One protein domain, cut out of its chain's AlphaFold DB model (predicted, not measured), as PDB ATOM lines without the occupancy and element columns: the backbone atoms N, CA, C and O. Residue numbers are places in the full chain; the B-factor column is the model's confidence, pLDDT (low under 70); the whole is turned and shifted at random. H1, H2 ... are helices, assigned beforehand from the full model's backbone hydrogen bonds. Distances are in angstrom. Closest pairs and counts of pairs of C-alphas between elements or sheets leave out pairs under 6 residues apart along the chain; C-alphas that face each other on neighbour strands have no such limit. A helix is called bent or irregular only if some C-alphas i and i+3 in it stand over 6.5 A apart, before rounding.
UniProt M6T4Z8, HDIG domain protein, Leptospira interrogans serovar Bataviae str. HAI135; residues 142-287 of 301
ATOM      1  N   MET A 142     -27.619 -24.486  50.477       93.75
ATOM      2  CA  MET A 142     -27.230 -24.994  49.157       93.75
ATOM      3  C   MET A 142     -28.016 -26.248  48.751       93.75
ATOM      4  O   MET A 142     -28.335 -26.380  47.576       93.75
ATOM      5  N   GLU A 143     -28.348 -27.133  49.694       93.62
ATOM      6  CA  GLU A 143     -29.239 -28.282  49.462       93.62
ATOM      7  C   GLU A 143     -30.660 -27.815  49.108       93.62
ATOM      8  O   GLU A 143     -31.239 -28.270  48.131       93.62
ATOM      9  N   LEU A 144     -31.200 -26.843  49.849       96.00
ATOM     10  CA  LEU A 144     -32.520 -26.256  49.580       96.00
ATOM     11  C   LEU A 144     -32.575 -25.429  48.288       96.00
ATOM     12  O   LEU A 144     -33.660 -25.172  47.772       96.00
ATOM     13  N   ALA A 145     -31.424 -24.996  47.772       95.25
ATOM     14  CA  ALA A 145     -31.326 -24.305  46.493       95.25
ATOM     15  C   ALA A 145     -31.430 -25.255  45.284       95.25
ATOM     16  O   ALA A 145     -31.473 -24.771  44.152       95.25
ATOM     17  N   ASP A 146     -31.439 -26.574  45.503       94.88
ATOM     18  CA  ASP A 146     -31.638 -27.564  44.448       94.88
ATOM     19  C   ASP A 146     -33.078 -27.503  43.914       94.88
ATOM     20  O   ASP A 146     -34.051 -27.660  44.657       94.88
ATOM     21  N   THR A 147     -33.224 -27.309  42.602       93.00
ATOM     22  CA  THR A 147     -34.530 -27.278  41.929       93.00
ATOM     23  C   THR A 147     -35.239 -28.630  41.976       93.00
ATOM     24  O   THR A 147     -36.453 -28.679  41.786       93.00
ATOM     25  N   GLY A 148     -34.525 -29.721  42.274       94.62
ATOM     26  CA  GLY A 148     -35.091 -31.041  42.549       94.62
ATOM     27  C   GLY A 148     -35.893 -31.134  43.853       94.62
ATOM     28  O   GLY A 148     -36.568 -32.139  44.072       94.62
ATOM     29  N   HIS A 149     -35.867 -30.109  44.713       96.44
ATOM     30  CA  HIS A 149     -36.637 -30.107  45.956       96.44
ATOM     31  C   HIS A 149     -38.147 -30.296  45.679       96.44
ATOM     32  O   HIS A 149     -38.703 -29.561  44.858       96.44
ATOM     33  N   PRO A 150     -38.861 -31.195  46.394       96.88
ATOM     34  CA  PRO A 150     -40.255 -31.538  46.087       96.88
ATOM     35  C   PRO A 150     -41.207 -30.339  46.000       96.88
ATOM     36  O   PRO A 150     -42.011 -30.264  45.080       96.88
ATOM     37  N   LEU A 151     -41.080 -29.361  46.904       97.25
ATOM     38  CA  LEU A 151     -41.895 -28.137  46.848       97.25
ATOM     39  C   LEU A 151     -41.614 -27.274  45.607       97.25
ATOM     40  O   LEU A 151     -42.532 -26.642  45.097       97.25
ATOM     41  N   LEU A 152     -40.369 -27.237  45.118       97.62
ATOM     42  CA  LEU A 152     -40.016 -26.473  43.917       97.62
ATOM     43  C   LEU A 152     -40.472 -27.201  42.648       97.62
ATOM     44  O   LEU A 152     -40.926 -26.552  41.710       97.62
ATOM     45  N   GLN A 153     -40.437 -28.537  42.648       97.88
ATOM     46  CA  GLN A 153     -41.033 -29.366  41.593       97.88
ATOM     47  C   GLN A 153     -42.561 -29.225  41.550       97.88
ATOM     48  O   GLN A 153     -43.143 -29.074  40.476       97.88
ATOM     49  N   ASP A 154     -43.218 -29.195  42.709       96.94
ATOM     50  CA  ASP A 154     -44.650 -28.908  42.805       96.94
ATOM     51  C   ASP A 154     -44.973 -27.496  42.302       96.94
ATOM     52  O   ASP A 154     -45.931 -27.320  41.551       96.94
ATOM     53  N   LEU A 155     -44.158 -26.496  42.651       96.56
ATOM     54  CA  LEU A 155     -44.322 -25.132  42.147       96.56
ATOM     55  C   LEU A 155     -44.174 -25.081  40.623       96.56
ATOM     56  O   LEU A 155     -45.008 -24.485  39.951       96.56
ATOM     57  N   LEU A 156     -43.154 -25.745  40.071       96.56
ATOM     58  CA  LEU A 156     -42.911 -25.823  38.631       96.56
ATOM     59  C   LEU A 156     -44.075 -26.479  37.878       96.56
ATOM     60  O   LEU A 156     -44.462 -26.008  36.814       96.56
ATOM     61  N   THR A 157     -44.623 -27.568  38.415       95.06
ATOM     62  CA  THR A 157     -45.649 -28.369  37.731       95.06
ATOM     63  C   THR A 157     -47.060 -27.812  37.904       95.06
ATOM     64  O   THR A 157     -47.840 -27.839  36.954       95.06
ATOM     65  N   LYS A 158     -47.397 -27.288  39.090       93.81
ATOM     66  CA  LYS A 158     -48.751 -26.817  39.431       93.81
ATOM     67  C   LYS A 158     -48.927 -25.307  39.240       93.81
ATOM     68  O   LYS A 158     -50.030 -24.869  38.936       93.81
ATOM     69  N   ALA A 159     -47.865 -24.513  39.393       95.00
ATOM     70  CA  ALA A 159     -47.881 -23.051  39.261       95.00
ATOM     71  C   ALA A 159     -46.658 -22.525  38.461       95.00
ATOM     72  O   ALA A 159     -45.850 -21.747  38.983       95.00
ATOM     73  N   PRO A 160     -46.489 -22.933  37.186       94.62
ATOM     74  CA  PRO A 160     -45.275 -22.687  36.391       94.62
ATOM     75  C   PRO A 160     -44.910 -21.204  36.213       94.62
ATOM     76  O   PRO A 160     -43.730 -20.840  36.138       94.62
ATOM     77  N   SER A 161     -45.901 -20.313  36.155       96.31
ATOM     78  CA  SER A 161     -45.648 -18.876  36.024       96.31
ATOM     79  C   SER A 161     -45.206 -18.267  37.353       96.31
ATOM     80  O   SER A 161     -44.293 -17.443  37.365       96.31
ATOM     81  N   THR A 162     -45.762 -18.738  38.474       96.50
ATOM     82  CA  THR A 162     -45.265 -18.401  39.818       96.50
ATOM     83  C   THR A 162     -43.841 -18.923  40.037       96.50
ATOM     84  O   THR A 162     -43.014 -18.206  40.602       96.50
ATOM     85  N   TYR A 163     -43.507 -20.120  39.540       97.31
ATOM     86  CA  TYR A 163     -42.132 -20.632  39.553       97.31
ATOM     87  C   TYR A 163     -41.182 -19.678  38.815       97.31
ATOM     88  O   TYR A 163     -40.171 -19.241  39.364       97.31
ATOM     89  N   THR A 164     -41.538 -19.280  37.593       96.62
ATOM     90  CA  THR A 164     -40.714 -18.364  36.790       96.62
ATOM     91  C   THR A 164     -40.541 -17.005  37.477       96.62
ATOM     92  O   THR A 164     -39.422 -16.502  37.580       96.62
ATOM     93  N   HIS A 165     -41.630 -16.443  38.014       96.31
ATOM     94  CA  HIS A 165     -41.606 -15.223  38.824       96.31
ATOM     95  C   HIS A 165     -40.637 -15.346  40.006       96.31
ATOM     96  O   HIS A 165     -39.765 -14.498  40.190       96.31
ATOM     97  N   THR A 166     -40.745 -16.436  40.761       97.00
ATOM     98  CA  THR A 166     -39.932 -16.704  41.949       97.00
ATOM     99  C   THR A 166     -38.437 -16.682  41.639       97.00
ATOM    100  O   THR A 166     -37.674 -16.003  42.326       97.00
ATOM    101  N   PHE A 167     -38.003 -17.357  40.572       97.25
ATOM    102  CA  PHE A 167     -36.588 -17.382  40.191       97.25
ATOM    103  C   PHE A 167     -36.085 -16.027  39.672       97.25
ATOM    104  O   PHE A 167     -34.943 -15.654  39.951       97.25
ATOM    105  N   MET A 168     -36.930 -15.248  38.985       97.88
ATOM    106  CA  MET A 168     -36.586 -13.876  38.587       97.88
ATOM    107  C   MET A 168     -36.403 -12.960  39.806       97.88
ATOM    108  O   MET A 168     -35.400 -12.247  39.898       97.88
ATOM    109  N   VAL A 169     -37.330 -13.002  40.770       97.69
ATOM    110  CA  VAL A 169     -37.239 -12.215  42.013       97.69
ATOM    111  C   VAL A 169     -36.028 -12.642  42.841       97.69
ATOM    112  O   VAL A 169     -35.334 -11.785  43.394       97.69
ATOM    113  N   ALA A 170     -35.725 -13.942  42.888       97.38
ATOM    114  CA  ALA A 170     -34.563 -14.461  43.600       97.38
ATOM    115  C   ALA A 170     -33.255 -13.925  43.008       97.38
ATOM    116  O   ALA A 170     -32.412 -13.447  43.764       97.38
ATOM    117  N   ALA A 171     -33.110 -13.914  41.678       97.69
ATOM    118  CA  ALA A 171     -31.918 -13.389  41.008       97.69
ATOM    119  C   ALA A 171     -31.703 -11.887  41.276       97.69
ATOM    120  O   ALA A 171     -30.587 -11.453  41.577       97.69
ATOM    121  N   LEU A 172     -32.776 -11.088  41.222       97.81
ATOM    122  CA  LEU A 172     -32.720  -9.656  41.543       97.81
ATOM    123  C   LEU A 172     -32.345  -9.422  43.014       97.81
ATOM    124  O   LEU A 172     -31.467  -8.610  43.318       97.81
ATOM    125  N   SER A 173     -32.978 -10.163  43.923       96.69
ATOM    126  CA  SER A 173     -32.769 -10.040  45.371       96.69
ATOM    127  C   SER A 173     -31.374 -10.502  45.793       96.69
ATOM    128  O   SER A 173     -30.731  -9.845  46.615       96.69
ATOM    129  N   GLU A 174     -30.873 -11.587  45.198       96.69
ATOM    130  CA  GLU A 174     -29.507 -12.082  45.380       96.69
ATOM    131  C   GLU A 174     -28.495 -11.008  44.976       96.69
ATOM    132  O   GLU A 174     -27.612 -10.667  45.767       96.69
ATOM    133  N   ARG A 175     -28.648 -10.421  43.780       97.44
ATOM    134  CA  ARG A 175     -27.720  -9.397  43.285       97.44
ATOM    135  C   ARG A 175     -27.722  -8.149  44.165       97.44
ATOM    136  O   ARG A 175     -26.653  -7.606  44.450       97.44
ATOM    137  N   ALA A 176     -28.894  -7.720  44.631       96.38
ATOM    138  CA  ALA A 176     -29.013  -6.610  45.571       96.38
ATOM    139  C   ALA A 176     -28.304  -6.913  46.903       96.38
ATOM    140  O   ALA A 176     -27.526  -6.091  47.384       96.38
ATOM    141  N   CYS A 177     -28.503  -8.107  47.468       95.88
ATOM    142  CA  CYS A 177     -27.862  -8.498  48.725       95.88
ATOM    143  C   CYS A 177     -26.342  -8.616  48.598       95.88
ATOM    144  O   CYS A 177     -25.630  -8.149  49.482       95.88
ATOM    145  N   GLN A 178     -25.835  -9.154  47.484       94.69
ATOM    146  CA  GLN A 178     -24.397  -9.194  47.207       94.69
ATOM    147  C   GLN A 178     -23.778  -7.791  47.191       94.69
ATOM    148  O   GLN A 178     -22.724  -7.585  47.786       94.69
ATOM    149  N   ASN A 179     -24.436  -6.823  46.543       95.75
ATOM    150  CA  ASN A 179     -23.941  -5.445  46.463       95.75
ATOM    151  C   ASN A 179     -23.979  -4.713  47.814       95.75
ATOM    152  O   ASN A 179     -23.194  -3.794  48.024       95.75
ATOM    153  N   LEU A 180     -24.876  -5.115  48.717       94.81
ATOM    154  CA  LEU A 180     -25.031  -4.527  50.049       94.81
ATOM    155  C   LEU A 180     -24.247  -5.270  51.145       94.81
ATOM    156  O   LEU A 180     -24.339  -4.890  52.308       94.81
ATOM    157  N   GLY A 181     -23.510  -6.335  50.811       91.81
ATOM    158  CA  GLY A 181     -22.811  -7.152  51.812       91.81
ATOM    159  C   GLY A 181     -23.758  -7.893  52.766       91.81
ATOM    160  O   GLY A 181     -23.432  -8.107  53.931       91.81
ATOM    161  N   LEU A 182     -24.948  -8.266  52.294       92.81
ATOM    162  CA  LEU A 182     -25.950  -9.021  53.052       92.81
ATOM    163  C   LEU A 182     -25.909 -10.511  52.685       92.81
ATOM    164  O   LEU A 182     -25.326 -10.891  51.665       92.81
ATOM    165  N   ASP A 183     -26.562 -11.360  53.486       92.75
ATOM    166  CA  ASP A 183     -26.649 -12.799  53.208       92.75
ATOM    167  C   ASP A 183     -27.507 -13.086  51.966       92.75
ATOM    168  O   ASP A 183     -28.730 -13.268  51.999       92.75
ATOM    169  N   TRP A 184     -26.823 -13.109  50.827       95.38
ATOM    170  CA  TRP A 184     -27.407 -13.363  49.522       95.38
ATOM    171  C   TRP A 184     -27.882 -14.808  49.360       95.38
ATOM    172  O   TRP A 184     -28.823 -15.040  48.603       95.38
ATOM    173  N   LEU A 185     -27.266 -15.776  50.051       95.81
ATOM    174  CA  LEU A 185     -27.624 -17.187  49.908       95.81
ATOM    175  C   LEU A 185     -28.927 -17.469  50.648       95.81
ATOM    176  O   LEU A 185     -29.831 -18.068  50.065       95.81
ATOM    177  N   LEU A 186     -29.037 -16.992  51.891       96.69
ATOM    178  CA  LEU A 186     -30.286 -17.055  52.642       96.69
ATOM    179  C   LEU A 186     -31.397 -16.317  51.896       96.69
ATOM    180  O   LEU A 186     -32.486 -16.857  51.760       96.69
ATOM    181  N   THR A 187     -31.107 -15.134  51.344       97.06
ATOM    182  CA  THR A 187     -32.086 -14.374  50.552       97.06
ATOM    183  C   THR A 187     -32.562 -15.152  49.333       97.06
ATOM    184  O   THR A 187     -33.765 -15.287  49.128       97.06
ATOM    185  N   ARG A 188     -31.644 -15.699  48.530       97.62
ATOM    186  CA  ARG A 188     -31.996 -16.478  47.338       97.62
ATOM    187  C   ARG A 188     -32.907 -17.656  47.686       97.62
ATOM    188  O   ARG A 188     -33.941 -17.832  47.053       97.62
ATOM    189  N   VAL A 189     -32.529 -18.432  48.701       97.81
ATOM    190  CA  VAL A 189     -33.281 -19.619  49.131       97.81
ATOM    191  C   VAL A 189     -34.611 -19.228  49.771       97.81
ATOM    192  O   VAL A 189     -35.628 -19.822  49.449       97.81
ATOM    193  N   GLY A 190     -34.638 -18.198  50.617       97.31
ATOM    194  CA  GLY A 190     -35.867 -17.643  51.182       97.31
ATOM    195  C   GLY A 190     -36.872 -17.251  50.103       97.31
ATOM    196  O   GLY A 190     -38.039 -17.637  50.159       97.31
ATOM    197  N   VAL A 191     -36.401 -16.567  49.055       97.69
ATOM    198  CA  VAL A 191     -37.239 -16.194  47.912       97.69
ATOM    199  C   VAL A 191     -37.705 -17.419  47.123       97.69
ATOM    200  O   VAL A 191     -38.857 -17.425  46.709       97.69
ATOM    201  N   TYR A 192     -36.912 -18.485  46.968       98.25
ATOM    202  CA  TYR A 192     -37.382 -19.710  46.289       98.25
ATOM    203  C   TYR A 192     -38.670 -20.282  46.888       98.25
ATOM    204  O   TYR A 192     -39.475 -20.867  46.165       98.25
ATOM    205  N   PHE A 193     -38.881 -20.093  48.192       98.12
ATOM    206  CA  PHE A 193     -40.039 -20.632  48.895       98.12
ATOM    207  C   PHE A 193     -41.109 -19.589  49.243       98.12
ATOM    208  O   PHE A 193     -42.149 -19.975  49.769       98.12
ATOM    209  N   HIS A 194     -40.908 -18.296  48.952       97.38
ATOM    210  CA  HIS A 194     -41.802 -17.234  49.448       97.38
ATOM    211  C   HIS A 194     -43.260 -17.386  48.982       97.38
ATOM    212  O   HIS A 194     -44.179 -17.077  49.734       97.38
ATOM    213  N   ASP A 195     -43.453 -17.918  47.773       97.38
ATOM    214  CA  ASP A 195     -44.737 -17.976  47.070       97.38
ATOM    215  C   ASP A 195     -45.307 -19.405  46.946       97.38
ATOM    216  O   ASP A 195     -46.279 -19.639  46.225       97.38
ATOM    217  N   ILE A 196     -44.742 -20.398  47.652       97.75
ATOM    218  CA  ILE A 196     -45.189 -21.805  47.536       97.75
ATOM    219  C   ILE A 196     -46.649 -22.013  47.938       97.75
ATOM    220  O   ILE A 196     -47.297 -22.933  47.448       97.75
ATOM    221  N   GLY A 197     -47.200 -21.144  48.783       96.62
ATOM    222  CA  GLY A 197     -48.604 -21.221  49.165       96.62
ATOM    223  C   GLY A 197     -49.577 -20.857  48.047       96.62
ATOM    224  O   GLY A 197     -50.779 -21.020  48.215       96.62
ATOM    225  N   LYS A 198     -49.094 -20.415  46.877       95.25
ATOM    226  CA  LYS A 198     -49.927 -20.282  45.674       95.25
ATOM    227  C   LYS A 198     -50.261 -21.634  45.034       95.25
ATOM    228  O   LYS A 198     -51.226 -21.705  44.281       95.25
ATOM    229  N   ILE A 199     -49.512 -22.701  45.343       95.12
ATOM    230  CA  ILE A 199     -49.676 -24.040  44.745       95.12
ATOM    231  C   ILE A 199     -51.116 -24.579  44.857       95.12
ATOM    232  O   ILE A 199     -51.640 -25.017  43.832       95.12
ATOM    233  N   PRO A 200     -51.792 -24.551  46.027       91.44
ATOM    234  CA  PRO A 200     -53.137 -25.118  46.164       91.44
ATOM    235  C   PRO A 200     -54.199 -24.417  45.310       91.44
ATOM    236  O   PRO A 200     -55.173 -25.046  44.913       91.44
ATOM    237  N   ASN A 201     -54.010 -23.127  45.015       88.25
ATOM    238  CA  ASN A 201     -54.969 -22.284  44.300       88.25
ATOM    239  C   ASN A 201     -54.325 -21.615  43.073       88.25
ATOM    240  O   ASN A 201     -54.617 -20.459  42.767       88.25
ATOM    241  N   ALA A 202     -53.433 -22.318  42.368       90.19
ATOM    242  CA  ALA A 202     -52.578 -21.731  41.331       90.19
ATOM    243  C   ALA A 202     -53.363 -20.988  40.235       90.19
ATOM    244  O   ALA A 202     -52.968 -19.887  39.843       90.19
ATOM    245  N   GLY A 203     -54.509 -21.532  39.799       84.81
ATOM    246  CA  GLY A 203     -55.389 -20.920  38.793       84.81
ATOM    247  C   GLY A 203     -56.009 -19.582  39.215       84.81
ATOM    248  O   GLY A 203     -56.424 -18.792  38.364       84.81
ATOM    249  N   PHE A 204     -56.027 -19.276  40.515       84.44
ATOM    250  CA  PHE A 204     -56.519 -18.001  41.028       84.44
ATOM    251  C   PHE A 204     -55.572 -16.835  40.697       84.44
ATOM    252  O   PHE A 204     -56.020 -15.717  40.425       84.44
ATOM    253  N   PHE A 205     -54.263 -17.093  40.667       86.94
ATOM    254  CA  PHE A 205     -53.229 -16.073  40.498       86.94
ATOM    255  C   PHE A 205     -53.051 -15.686  39.029       86.94
ATOM    256  O   PHE A 205     -52.981 -16.539  38.142       86.94
ATOM    257  N   VAL A 206     -53.010 -14.375  38.763       86.31
ATOM    258  CA  VAL A 206     -53.068 -13.812  37.402       86.31
ATOM    259  C   VAL A 206     -51.938 -14.314  36.511       86.31
ATOM    260  O   VAL A 206     -52.158 -14.549  35.324       86.31
ATOM    261  N   GLU A 207     -50.759 -14.549  37.084       88.12
ATOM    262  CA  GLU A 207     -49.610 -15.051  36.351       88.12
ATOM    263  C   GLU A 207     -49.861 -16.441  35.756       88.12
ATOM    264  O   GLU A 207     -49.414 -16.675  34.643       88.12
ATOM    265  N   ASN A 208     -50.632 -17.326  36.403       87.62
ATOM    266  CA  ASN A 208     -50.853 -18.700  35.921       87.62
ATOM    267  C   ASN A 208     -52.117 -18.862  35.053       87.62
ATOM    268  O   ASN A 208     -52.305 -19.903  34.422       87.62
ATOM    269  N   GLN A 209     -52.988 -17.850  34.984       83.06
ATOM    270  CA  GLN A 209     -54.307 -17.947  34.327       83.06
ATOM    271  C   GLN A 209     -54.253 -18.257  32.823       83.06
ATOM    272  O   GLN A 209     -55.244 -18.716  32.259       83.06
ATOM    273  N   HIS A 210     -53.127 -17.996  32.160       81.56
ATOM    274  CA  HIS A 210     -52.949 -18.310  30.741       81.56
ATOM    275  C   HIS A 210     -52.611 -19.788  30.484       81.56
ATOM    276  O   HIS A 210     -52.766 -20.250  29.356       81.56
ATOM    277  N   LEU A 211     -52.176 -20.524  31.514       80.81
ATOM    278  CA  LEU A 211     -51.797 -21.940  31.430       80.81
ATOM    279  C   LEU A 211     -52.817 -22.863  32.108       80.81
ATOM    280  O   LEU A 211     -52.925 -24.025  31.728       80.81
ATOM    281  N   ILE A 212     -53.577 -22.358  33.085       76.81
ATOM    282  CA  ILE A 212     -54.545 -23.146  33.858       76.81
ATOM    283  C   ILE A 212     -55.971 -22.908  33.317       76.81
ATOM    284  O   ILE A 212     -56.432 -21.762  33.288       76.81
ATOM    285  N   PRO A 213     -56.696 -23.954  32.863       67.00
ATOM    286  CA  PRO A 213     -58.024 -23.816  32.267       67.00
ATOM    287  C   PRO A 213     -59.052 -23.117  33.171       67.00
ATOM    288  O   PRO A 213     -59.163 -23.384  34.364       67.00
ATOM    289  N   LYS A 214     -59.913 -22.284  32.566       58.25
ATOM    290  CA  LYS A 214     -60.862 -21.390  33.261       58.25
ATOM    291  C   LYS A 214     -61.884 -22.047  34.203       58.25
ATOM    292  O   LYS A 214     -62.552 -21.310  34.924       58.25
ATOM    293  N   LYS A 215     -62.053 -23.374  34.193       53.47
ATOM    294  CA  LYS A 215     -63.053 -24.073  35.027       53.47
ATOM    295  C   LYS A 215     -62.737 -24.000  36.532       53.47
ATOM    296  O   LYS A 215     -63.629 -24.248  37.334       53.47
ATOM    297  N   GLU A 216     -61.521 -23.584  36.887       50.38
ATOM    298  CA  GLU A 216     -61.059 -23.303  38.256       50.38
ATOM    299  C   GLU A 216     -61.030 -21.800  38.600       50.38
ATOM    300  O   GLU A 216     -60.551 -21.412  39.665       50.38
ATOM    301  N   ASN A 217     -61.555 -20.921  37.734       51.75
ATOM    302  CA  ASN A 217     -61.708 -19.509  38.080       51.75
ATOM    303  C   ASN A 217     -62.817 -19.363  39.121       51.75
ATOM    304  O   ASN A 217     -63.996 -19.246  38.787       51.75
ATOM    305  N   ILE A 218     -62.416 -19.349  40.389       53.22
ATOM    306  CA  ILE A 218     -63.241 -18.878  41.495       53.22
ATOM    307  C   ILE A 218     -63.799 -17.506  41.110       53.22
ATOM    308  O   ILE A 218     -63.085 -16.648  40.584       53.22
ATOM    309  N   ASP A 219     -65.098 -17.337  41.336       53.91
ATOM    310  CA  ASP A 219     -65.863 -16.167  40.943       53.91
ATOM    311  C   ASP A 219     -65.192 -14.857  41.414       53.91
ATOM    312  O   ASP A 219     -65.207 -14.500  42.595       53.91
ATOM    313  N   LYS A 220     -64.593 -14.117  40.467       58.22
ATOM    314  CA  LYS A 220     -63.950 -12.808  40.700       58.22
ATOM    315  C   LYS A 220     -64.964 -11.708  41.056       58.22
ATOM    316  O   LYS A 220     -64.554 -10.559  41.267       58.22
ATOM    317  N   ASN A 221     -66.258 -12.031  41.108       62.72
ATOM    318  CA  ASN A 221     -67.337 -11.097  41.423       62.72
ATOM    319  C   ASN A 221     -67.477 -10.812  42.925       62.72
ATOM    320  O   ASN A 221     -68.258  -9.943  43.292       62.72
ATOM    321  N   ASN A 222     -66.710 -11.482  43.798       74.88
ATOM    322  CA  ASN A 222     -66.634 -11.130  45.218       74.88
ATOM    323  C   ASN A 222     -65.216 -10.657  45.608       74.88
ATOM    324  O   ASN A 222     -64.346 -11.484  45.904       74.88
ATOM    325  N   PRO A 223     -64.967  -9.333  45.664       72.94
ATOM    326  CA  PRO A 223     -63.666  -8.773  46.034       72.94
ATOM    327  C   PRO A 223     -63.159  -9.199  47.418       72.94
ATOM    328  O   PRO A 223     -61.949  -9.296  47.611       72.94
ATOM    329  N   ALA A 224     -64.053  -9.465  48.376       73.81
ATOM    330  CA  ALA A 224     -63.669  -9.894  49.720       73.81
ATOM    331  C   ALA A 224     -63.194 -11.355  49.741       73.81
ATOM    332  O   ALA A 224     -62.205 -11.666  50.400       73.81
ATOM    333  N   LEU A 225     -63.858 -12.241  48.989       76.69
ATOM    334  CA  LEU A 225     -63.413 -13.629  48.830       76.69
ATOM    335  C   LEU A 225     -62.080 -13.695  48.077       76.69
ATOM    336  O   LEU A 225     -61.179 -14.426  48.477       76.69
ATOM    337  N   ALA A 226     -61.938 -12.880  47.030       77.00
ATOM    338  CA  ALA A 226     -60.702 -12.781  46.270       77.00
ATOM    339  C   ALA A 226     -59.527 -12.292  47.130       77.00
ATOM    340  O   ALA A 226     -58.462 -12.904  47.127       77.00
ATOM    341  N   ALA A 227     -59.747 -11.237  47.921       77.38
ATOM    342  CA  ALA A 227     -58.779 -10.762  48.902       77.38
ATOM    343  C   ALA A 227     -58.398 -11.867  49.899       77.38
ATOM    344  O   ALA A 227     -57.219 -12.068  50.170       77.38
ATOM    345  N   LYS A 228     -59.378 -12.623  50.402       82.31
ATOM    346  CA  LYS A 228     -59.117 -13.718  51.336       82.31
ATOM    347  C   LYS A 228     -58.186 -14.779  50.736       82.31
ATOM    348  O   LYS A 228     -57.198 -15.104  51.373       82.31
ATOM    349  N   ILE A 229     -58.430 -15.241  49.509       81.81
ATOM    350  CA  ILE A 229     -57.571 -16.245  48.845       81.81
ATOM    351  C   ILE A 229     -56.133 -15.729  48.678       81.81
ATOM    352  O   ILE A 229     -55.171 -16.460  48.905       81.81
ATOM    353  N   VAL A 230     -55.974 -14.447  48.334       82.19
ATOM    354  CA  VAL A 230     -54.647 -13.817  48.241       82.19
ATOM    355  C   VAL A 230     -54.012 -13.610  49.613       82.19
ATOM    356  O   VAL A 230     -52.801 -13.536  49.691       82.19
ATOM    357  N   ILE A 231     -54.747 -13.540  50.715       83.56
ATOM    358  CA  ILE A 231     -54.130 -13.526  52.051       83.56
ATOM    359  C   ILE A 231     -53.762 -14.951  52.482       83.56
ATOM    360  O   ILE A 231     -52.677 -15.169  53.021       83.56
ATOM    361  N   ASP A 232     -54.636 -15.917  52.203       88.19
ATOM    362  CA  ASP A 232     -54.515 -17.299  52.660       88.19
ATOM    363  C   ASP A 232     -53.279 -18.007  52.071       88.19
ATOM    364  O   ASP A 232     -52.682 -18.817  52.776       88.19
ATOM    365  N   HIS A 233     -52.782 -17.622  50.881       92.44
ATOM    366  CA  HIS A 233     -51.532 -18.198  50.337       92.44
ATOM    367  C   HIS A 233     -50.329 -18.028  51.278       92.44
ATOM    368  O   HIS A 233     -49.423 -18.855  51.283       92.44
ATOM    369  N   VAL A 234     -50.298 -16.981  52.109       92.25
ATOM    370  CA  VAL A 234     -49.225 -16.812  53.099       92.25
ATOM    371  C   VAL A 234     -49.319 -17.905  54.164       92.25
ATOM    372  O   VAL A 234     -48.312 -18.512  54.528       92.25
ATOM    373  N   LEU A 235     -50.529 -18.176  54.658       91.06
ATOM    374  CA  LEU A 235     -50.774 -19.201  55.674       91.06
ATOM    375  C   LEU A 235     -50.523 -20.602  55.113       91.06
ATOM    376  O   LEU A 235     -49.801 -21.380  55.743       91.06
ATOM    377  N   ASP A 236     -51.029 -20.877  53.909       94.69
ATOM    378  CA  ASP A 236     -50.792 -22.124  53.180       94.69
ATOM    379  C   ASP A 236     -49.289 -22.342  52.970       94.69
ATOM    380  O   ASP A 236     -48.760 -23.422  53.243       94.69
ATOM    381  N   GLY A 237     -48.567 -21.291  52.570       96.62
ATOM    382  CA  GLY A 237     -47.122 -21.337  52.374       96.62
ATOM    383  C   GLY A 237     -46.367 -21.669  53.659       96.62
ATOM    384  O   GLY A 237     -45.502 -22.545  53.656       96.62
ATOM    385  N   ILE A 238     -46.724 -21.036  54.782       96.00
ATOM    386  CA  ILE A 238     -46.126 -21.332  56.095       96.00
ATOM    387  C   ILE A 238     -46.394 -22.785  56.500       96.00
ATOM    388  O   ILE A 238     -45.495 -23.453  57.017       96.00
ATOM    389  N   GLU A 239     -47.611 -23.291  56.290       97.06
ATOM    390  CA  GLU A 239     -47.960 -24.674  56.619       97.06
ATOM    391  C   GLU A 239     -47.173 -25.672  55.759       97.06
ATOM    392  O   GLU A 239     -46.584 -26.618  56.291       97.06
ATOM    393  N   MET A 240     -47.097 -25.438  54.447       97.88
ATOM    394  CA  MET A 240     -46.315 -26.252  53.512       97.88
ATOM    395  C   MET A 240     -44.826 -26.254  53.871       97.88
ATOM    396  O   MET A 240     -44.206 -27.317  53.935       97.88
ATOM    397  N   ALA A 241     -44.263 -25.086  54.183       97.25
ATOM    398  CA  ALA A 241     -42.866 -24.943  54.572       97.25
ATOM    399  C   ALA A 241     -42.544 -25.674  55.887       97.25
ATOM    400  O   ALA A 241     -41.519 -26.351  55.989       97.25
ATOM    401  N   LYS A 242     -43.440 -25.600  56.882       96.75
ATOM    402  CA  LYS A 242     -43.307 -26.346  58.145       96.75
ATOM    403  C   LYS A 242     -43.385 -27.855  57.928       96.75
ATOM    404  O   LYS A 242     -42.566 -28.581  58.490       96.75
ATOM    405  N   LYS A 243     -44.324 -28.329  57.099       97.00
ATOM    406  CA  LYS A 243     -44.442 -29.754  56.736       97.00
ATOM    407  C   LYS A 243     -43.182 -30.267  56.038       97.00
ATOM    408  O   LYS A 243     -42.732 -31.367  56.339       97.00
ATOM    409  N   ALA A 244     -42.573 -29.449  55.181       95.94
ATOM    410  CA  ALA A 244     -41.297 -29.749  54.533       95.94
ATOM    411  C   ALA A 244     -40.065 -29.535  55.435       95.94
ATOM    412  O   ALA A 244     -38.939 -29.719  54.978       95.94
ATOM    413  N   ARG A 245     -40.257 -29.160  56.710       95.25
ATOM    414  CA  ARG A 245     -39.191 -28.853  57.676       95.25
ATOM    415  C   ARG A 245     -38.178 -27.835  57.142       95.25
ATOM    416  O   ARG A 245     -36.982 -27.988  57.363       95.25
ATOM    417  N   LEU A 246     -38.638 -26.784  56.459       96.50
ATOM    418  CA  LEU A 246     -37.754 -25.685  56.066       96.50
ATOM    419  C   LEU A 246     -37.234 -24.942  57.313       96.50
ATOM    420  O   LEU A 246     -37.978 -24.829  58.295       96.50
ATOM    421  N   PRO A 247     -35.980 -24.451  57.324       95.94
ATOM    422  CA  PRO A 247     -35.450 -23.637  58.413       95.94
ATOM    423  C   PRO A 247     -36.325 -22.417  58.682       95.94
ATOM    424  O   PRO A 247     -36.913 -21.850  57.759       95.94
ATOM    425  N   ARG A 248     -36.394 -21.981  59.941       94.31
ATOM    426  CA  ARG A 248     -37.256 -20.860  60.345       94.31
ATOM    427  C   ARG A 248     -36.949 -19.592  59.552       94.31
ATOM    428  O   ARG A 248     -37.865 -18.908  59.119       94.31
ATOM    429  N   GLU A 249     -35.674 -19.321  59.324       94.38
ATOM    430  CA  GLU A 249     -35.180 -18.164  58.587       94.38
ATOM    431  C   GLU A 249     -35.619 -18.184  57.121       94.38
ATOM    432  O   GLU A 249     -35.792 -17.124  56.539       94.38
ATOM    433  N   VAL A 250     -35.842 -19.365  56.530       97.06
ATOM    434  CA  VAL A 250     -36.428 -19.516  55.186       97.06
ATOM    435  C   VAL A 250     -37.945 -19.316  55.247       97.06
ATOM    436  O   VAL A 250     -38.502 -18.624  54.399       97.06
ATOM    437  N   ILE A 251     -38.613 -19.870  56.268       96.19
ATOM    438  CA  ILE A 251     -40.064 -19.705  56.480       96.19
ATOM    439  C   ILE A 251     -40.432 -18.231  56.659       96.19
ATOM    440  O   ILE A 251     -41.459 -17.808  56.139       96.19
ATOM    441  N   ASP A 252     -39.605 -17.454  57.364       94.12
ATOM    442  CA  ASP A 252     -39.861 -16.044  57.674       94.12
ATOM    443  C   ASP A 252     -40.001 -15.176  56.394       94.12
ATOM    444  O   ASP A 252     -40.727 -14.184  56.416       94.12
ATOM    445  N   PHE A 253     -39.462 -15.592  55.235       95.44
ATOM    446  CA  PHE A 253     -39.694 -14.903  53.950       95.44
ATOM    447  C   PHE A 253     -41.160 -14.960  53.483       95.44
ATOM    448  O   PHE A 253     -41.622 -14.058  52.782       95.44
ATOM    449  N   ILE A 254     -41.915 -15.991  53.869       94.69
ATOM    450  CA  ILE A 254     -43.304 -16.197  53.431       94.69
ATOM    451  C   ILE A 254     -44.253 -15.142  54.033       94.69
ATOM    452  O   ILE A 254     -44.962 -14.492  53.276       94.69
ATOM    453  N   PRO A 255     -44.298 -14.887  55.352       90.06
ATOM    454  CA  PRO A 255     -45.122 -13.803  55.883       90.06
ATOM    455  C   PRO A 255     -44.534 -12.410  55.650       90.06
ATOM    456  O   PRO A 255     -45.291 -11.440  55.630       90.06
ATOM    457  N   GLU A 256     -43.212 -12.279  55.512       89.06
ATOM    458  CA  GLU A 256     -42.574 -10.963  55.431       89.06
ATOM    459  C   GLU A 256     -42.622 -10.353  54.027       89.06
ATOM    460  O   GLU A 256     -42.587  -9.132  53.931       89.06
ATOM    461  N   HIS A 257     -42.735 -11.124  52.937       90.56
ATOM    462  CA  HIS A 257     -42.585 -10.551  51.587       90.56
ATOM    463  C   HIS A 257     -43.690  -9.559  51.182       90.56
ATOM    464  O   HIS A 257     -43.409  -8.636  50.419       90.56
ATOM    465  N   HIS A 258     -44.907  -9.680  51.727       82.06
ATOM    466  CA  HIS A 258     -45.959  -8.655  51.577       82.06
ATOM    467  C   HIS A 258     -45.956  -7.604  52.696       82.06
ATOM    468  O   HIS A 258     -46.647  -6.583  52.589       82.06
ATOM    469  N   GLY A 259     -45.229  -7.854  53.789       80.38
ATOM    470  CA  GLY A 259     -45.232  -7.032  54.997       80.38
ATOM    471  C   GLY A 259     -46.649  -6.747  55.509       80.38
ATOM    472  O   GLY A 259     -47.491  -7.642  55.615       80.38
ATOM    473  N   THR A 260     -46.929  -5.472  55.781       72.56
ATOM    474  CA  THR A 260     -48.244  -4.970  56.220       72.56
ATOM    475  C   THR A 260     -48.974  -4.196  55.115       72.56
ATOM    476  O   THR A 260     -49.721  -3.255  55.403       72.56
ATOM    477  N   SER A 261     -48.695  -4.514  53.848       73.25
ATOM    478  CA  SER A 261     -49.266  -3.798  52.708       73.25
ATOM    479  C   SER A 261     -50.781  -4.012  52.585       73.25
ATOM    480  O   SER A 261     -51.350  -5.030  52.984       73.25
ATOM    481  N   THR A 262     -51.467  -3.007  52.040       74.31
ATOM    482  CA  THR A 262     -52.881  -3.118  51.673       74.31
ATOM    483  C   THR A 262     -52.973  -3.618  50.238       74.31
ATOM    484  O   THR A 262     -52.359  -3.043  49.337       74.31
ATOM    485  N   MET A 263     -53.810  -4.623  49.992       73.12
ATOM    486  CA  MET A 263     -54.173  -5.054  48.644       73.12
ATOM    487  C   MET A 263     -55.063  -4.007  47.960       73.12
ATOM    488  O   MET A 263     -56.288  -4.146  47.878       73.12
ATOM    489  N   ALA A 264     -54.429  -2.938  47.474       76.19
ATOM    490  CA  ALA A 264     -55.088  -1.734  46.976       76.19
ATOM    491  C   ALA A 264     -56.136  -2.033  45.895       76.19
ATOM    492  O   ALA A 264     -57.235  -1.486  45.945       76.19
ATOM    493  N   PHE A 265     -55.846  -2.951  44.967       76.88
ATOM    494  CA  PHE A 265     -56.786  -3.324  43.908       76.88
ATOM    495  C   PHE A 265     -58.114  -3.859  44.468       76.88
ATOM    496  O   PHE A 265     -59.177  -3.347  44.123       76.88
ATOM    497  N   PHE A 266     -58.069  -4.852  45.364       74.12
ATOM    498  CA  PHE A 266     -59.284  -5.443  45.938       74.12
ATOM    499  C   PHE A 266     -60.013  -4.474  46.864       74.12
ATOM    500  O   PHE A 266     -61.241  -4.430  46.849       74.12
ATOM    501  N   TYR A 267     -59.266  -3.656  47.607       77.38
ATOM    502  CA  TYR A 267     -59.837  -2.604  48.439       77.38
ATOM    503  C   TYR A 267     -60.617  -1.575  47.603       77.38
ATOM    504  O   TYR A 267     -61.779  -1.288  47.891       77.38
ATOM    505  N   HIS A 268     -60.019  -1.063  46.523       79.94
ATOM    506  CA  HIS A 268     -60.675  -0.099  45.639       79.94
ATOM    507  C   HIS A 268     -61.826  -0.718  44.841       79.94
ATOM    508  O   HIS A 268     -62.864  -0.071  44.692       79.94
ATOM    509  N   LYS A 269     -61.697  -1.976  44.400       76.94
ATOM    510  CA  LYS A 269     -62.795  -2.709  43.754       76.94
ATOM    511  C   LYS A 269     -63.985  -2.865  44.705       76.94
ATOM    512  O   LYS A 269     -65.096  -2.482  44.346       76.94
ATOM    513  N   ALA A 270     -63.743  -3.300  45.943       77.56
ATOM    514  CA  ALA A 270     -64.780  -3.393  46.969       77.56
ATOM    515  C   ALA A 270     -65.443  -2.034  47.239       77.56
ATOM    516  O   ALA A 270     -66.662  -1.952  47.335       77.56
ATOM    517  N   LEU A 271     -64.672  -0.943  47.306       80.81
ATOM    518  CA  LEU A 271     -65.246   0.396  47.437       80.81
ATOM    519  C   LEU A 271     -66.120   0.772  46.235       80.81
ATOM    520  O   LEU A 271     -67.160   1.394  46.431       80.81
ATOM    521  N   SER A 272     -65.735   0.426  45.008       80.31
ATOM    522  CA  SER A 272     -66.510   0.781  43.811       80.31
ATOM    523  C   SER A 272     -67.883   0.096  43.741       80.31
ATOM    524  O   SER A 272     -68.817   0.680  43.201       80.31
ATOM    525  N   GLU A 273     -68.028  -1.077  44.365       78.75
ATOM    526  CA  GLU A 273     -69.253  -1.891  44.359       78.75
ATOM    527  C   GLU A 273     -70.208  -1.582  45.537       78.75
ATOM    528  O   GLU A 273     -71.329  -2.087  45.578       78.75
ATOM    529  N   LEU A 274     -69.802  -0.738  46.499       79.00
ATOM    530  CA  LEU A 274     -70.574  -0.440  47.716       79.00
ATOM    531  C   LEU A 274     -71.290   0.922  47.665       79.00
ATOM    532  O   LEU A 274     -70.737   1.934  47.226       79.00
ATOM    533  N   SER A 275     -72.501   0.978  48.231       75.06
ATOM    534  CA  SER A 275     -73.233   2.238  48.442       75.06
ATOM    535  C   SER A 275     -72.521   3.165  49.457       75.06
ATOM    536  O   SER A 275     -71.741   2.689  50.291       75.06
ATOM    537  N   PRO A 276     -72.781   4.491  49.457       69.06
ATOM    538  CA  PRO A 276     -72.115   5.452  50.351       69.06
ATOM    539  C   PRO A 276     -72.203   5.099  51.848       69.06
ATOM    540  O   PRO A 276     -71.251   5.301  52.602       69.06
ATOM    541  N   THR A 277     -73.322   4.518  52.280       69.75
ATOM    542  CA  THR A 277     -73.559   4.045  53.652       69.75
ATOM    543  C   THR A 277     -72.772   2.777  53.987       69.75
ATOM    544  O   THR A 277     -72.331   2.613  55.124       69.75
ATOM    545  N   GLN A 278     -72.555   1.892  53.011       70.12
ATOM    546  CA  GLN A 278     -71.758   0.674  53.186       70.12
ATOM    547  C   GLN A 278     -70.249   0.957  53.160       70.12
ATOM    548  O   GLN A 278     -69.508   0.341  53.925       70.12
ATOM    549  N   LYS A 279     -69.796   1.947  52.376       69.31
ATOM    550  CA  LYS A 279     -68.393   2.410  52.359       69.31
ATOM    551  C   LYS A 279     -67.897   2.820  53.747       69.31
ATOM    552  O   LYS A 279     -66.802   2.432  54.137       69.31
ATOM    553  N   LYS A 280     -68.729   3.516  54.537       62.84
ATOM    554  CA  LYS A 280     -68.408   3.898  55.931       62.84
ATOM    555  C   LYS A 280     -68.221   2.708  56.884       62.84
ATOM    556  O   LYS A 280     -67.627   2.884  57.943       62.84
ATOM    557  N   LYS A 281     -68.733   1.519  56.542       63.62
ATOM    558  CA  LYS A 281     -68.620   0.296  57.357       63.62
ATOM    559  C   LYS A 281     -67.494  -0.641  56.901       63.62
ATOM    560  O   LYS A 281     -67.215  -1.614  57.605       63.62
ATOM    561  N   LEU A 282     -66.853  -0.380  55.758       65.25
ATOM    562  CA  LEU A 282     -65.771  -1.220  55.250       65.25
ATOM    563  C   LEU A 282     -64.533  -1.065  56.144       65.25
ATOM    564  O   LEU A 282     -63.987   0.025  56.292       65.25
ATOM    565  N   LYS A 283     -64.081  -2.159  56.761       65.81
ATOM    566  CA  LYS A 283     -62.860  -2.158  57.577       65.81
ATOM    567  C   LYS A 283     -61.647  -2.426  56.682       65.81
ATOM    568  O   LYS A 283     -61.529  -3.531  56.157       65.81
ATOM    569  N   ASN A 284     -60.701  -1.482  56.605       60.28
ATOM    570  CA  ASN A 284     -59.431  -1.651  55.863       60.28
ATOM    571  C   ASN A 284     -58.671  -2.925  56.250       60.28
ATOM    572  O   ASN A 284     -58.018  -3.536  55.414       60.28
ATOM    573  N   ARG A 285     -58.813  -3.369  57.505       61.78
ATOM    574  CA  ARG A 285     -58.133  -4.550  58.053       61.78
ATOM    575  C   ARG A 285     -58.401  -5.851  57.280       61.78
ATOM    576  O   ARG A 285     -57.590  -6.758  57.380       61.78
ATOM    577  N   ILE A 286     -59.501  -5.945  56.524       63.28
ATOM    578  CA  ILE A 286     -59.836  -7.132  55.712       63.28
ATOM    579  C   ILE A 286     -58.929  -7.241  54.472       63.28
ATOM    580  O   ILE A 286     -58.695  -8.337  53.981       63.28
ATOM    581  N   PHE A 287     -58.393  -6.117  53.988       62.94
ATOM    582  CA  PHE A 287     -57.565  -6.048  52.779       62.94
ATOM    583  C   PHE A 287     -56.075  -5.854  53.077       62.94
ATOM    584  O   PHE A 287     -55.288  -5.693  52.149       62.94
TER     585      PHE A 287
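What this domain is: This is residues 142 to 287 of the 301 residues of the protein "HDIG domain protein" of Leptospira interrogans serovar Bataviae str. HAI135 (UniProt M6T4Z8). Two helical hairpins, H2 with H3 and H4 with H5, make the larger part of this model, with H1 packed on H2 and H4 and the short H6 and H7 between H3 and the long H5. H8 packs on the first residues of H5, 223 to 227, and with H9 makes a smaller part at the far end of the longest axis. The 146 printed residues hold nine named helices, H1 to H9 in order along the chain, and no named strand: the class is all helix. The whole is compact, with a radius of gyration of the C-alphas of 17.0 A and spans of 54 by 36 by 26 A.

Where its parts are: H1, residues 150 to 158, begins at C-alpha 150, (-40.255, -31.538, 46.087). H2, residues 160 to 179, is 29.2 A long, and H3 is residues 184 to 193. H4, residues 196 to 204, is irregular: C-alphas 200 and 203 are 8.8 A apart. H5, residues 223 to 243, is 30.4 A long, begins at C-alpha 223, (-63.666, -8.773, 46.034), and has a kink of 25 degrees near residue 234. H6 is residues 248 to 251, H7 253 to 256 and H8 264 to 273. H9, residues 276 to 279, ends at C-alpha 279, (-68.393, 2.410, 52.359).

How they stand to each other: H1 touches H2, whose residues 162 to 164 alone take part, with closest C-alphas Leu 156 and Tyr 163 at 5.3 A. H1 touches H4 at a shallow tilt of 10 degrees, the same way, with closest C-alphas Leu 155 and Ile 199 at 6.1 A. H2 and H3, a hairpin, touch at a shallow tilt of 16 degrees, opposite ways; C-alphas Glu 174 and Trp 184 are closest, at 4.8 A. H4 and H5, also a hairpin, touch at 32 degrees, only just short of steep; the closest C-alphas, Gly 197 and Gly 237, are 3.5 A apart. H3 touches H6, with closest C-alphas Gly 190 and Val 250 at 4.5 A. H7 touches residues 234 to 238 of H5, with closest C-alphas Val 234 and Pro 255 at 5.8 A. H8 touches residues 223 to 227 of H5, with closest C-alphas Pro 223 and Phe 266 at 5.5 A. H9 is close to H8 but not clearly touching, with closest C-alphas Leu 271 and Lys 279 at 6.2 A. Every O i to N i+4 pair is within hydrogen-bond range in H1, H2, H3 and H8, against 15 of 17 in H5 and 1 of 5 in H4, which has 3 of 6 O i to N i+3 pairs within range; H6, H7 and H9 are too short for an i+4 pair.

The domain as a whole: The two C-alphas farthest apart, those of Glu 143 and Thr 277, are 55.0 A apart. The printed part has no cut, and the link from H4 to H5, 18 residues, is long. The mean pLDDT of the printed part is 86.4; residues 213 to 221, 276 to 277 and 279 to 287 are under 70.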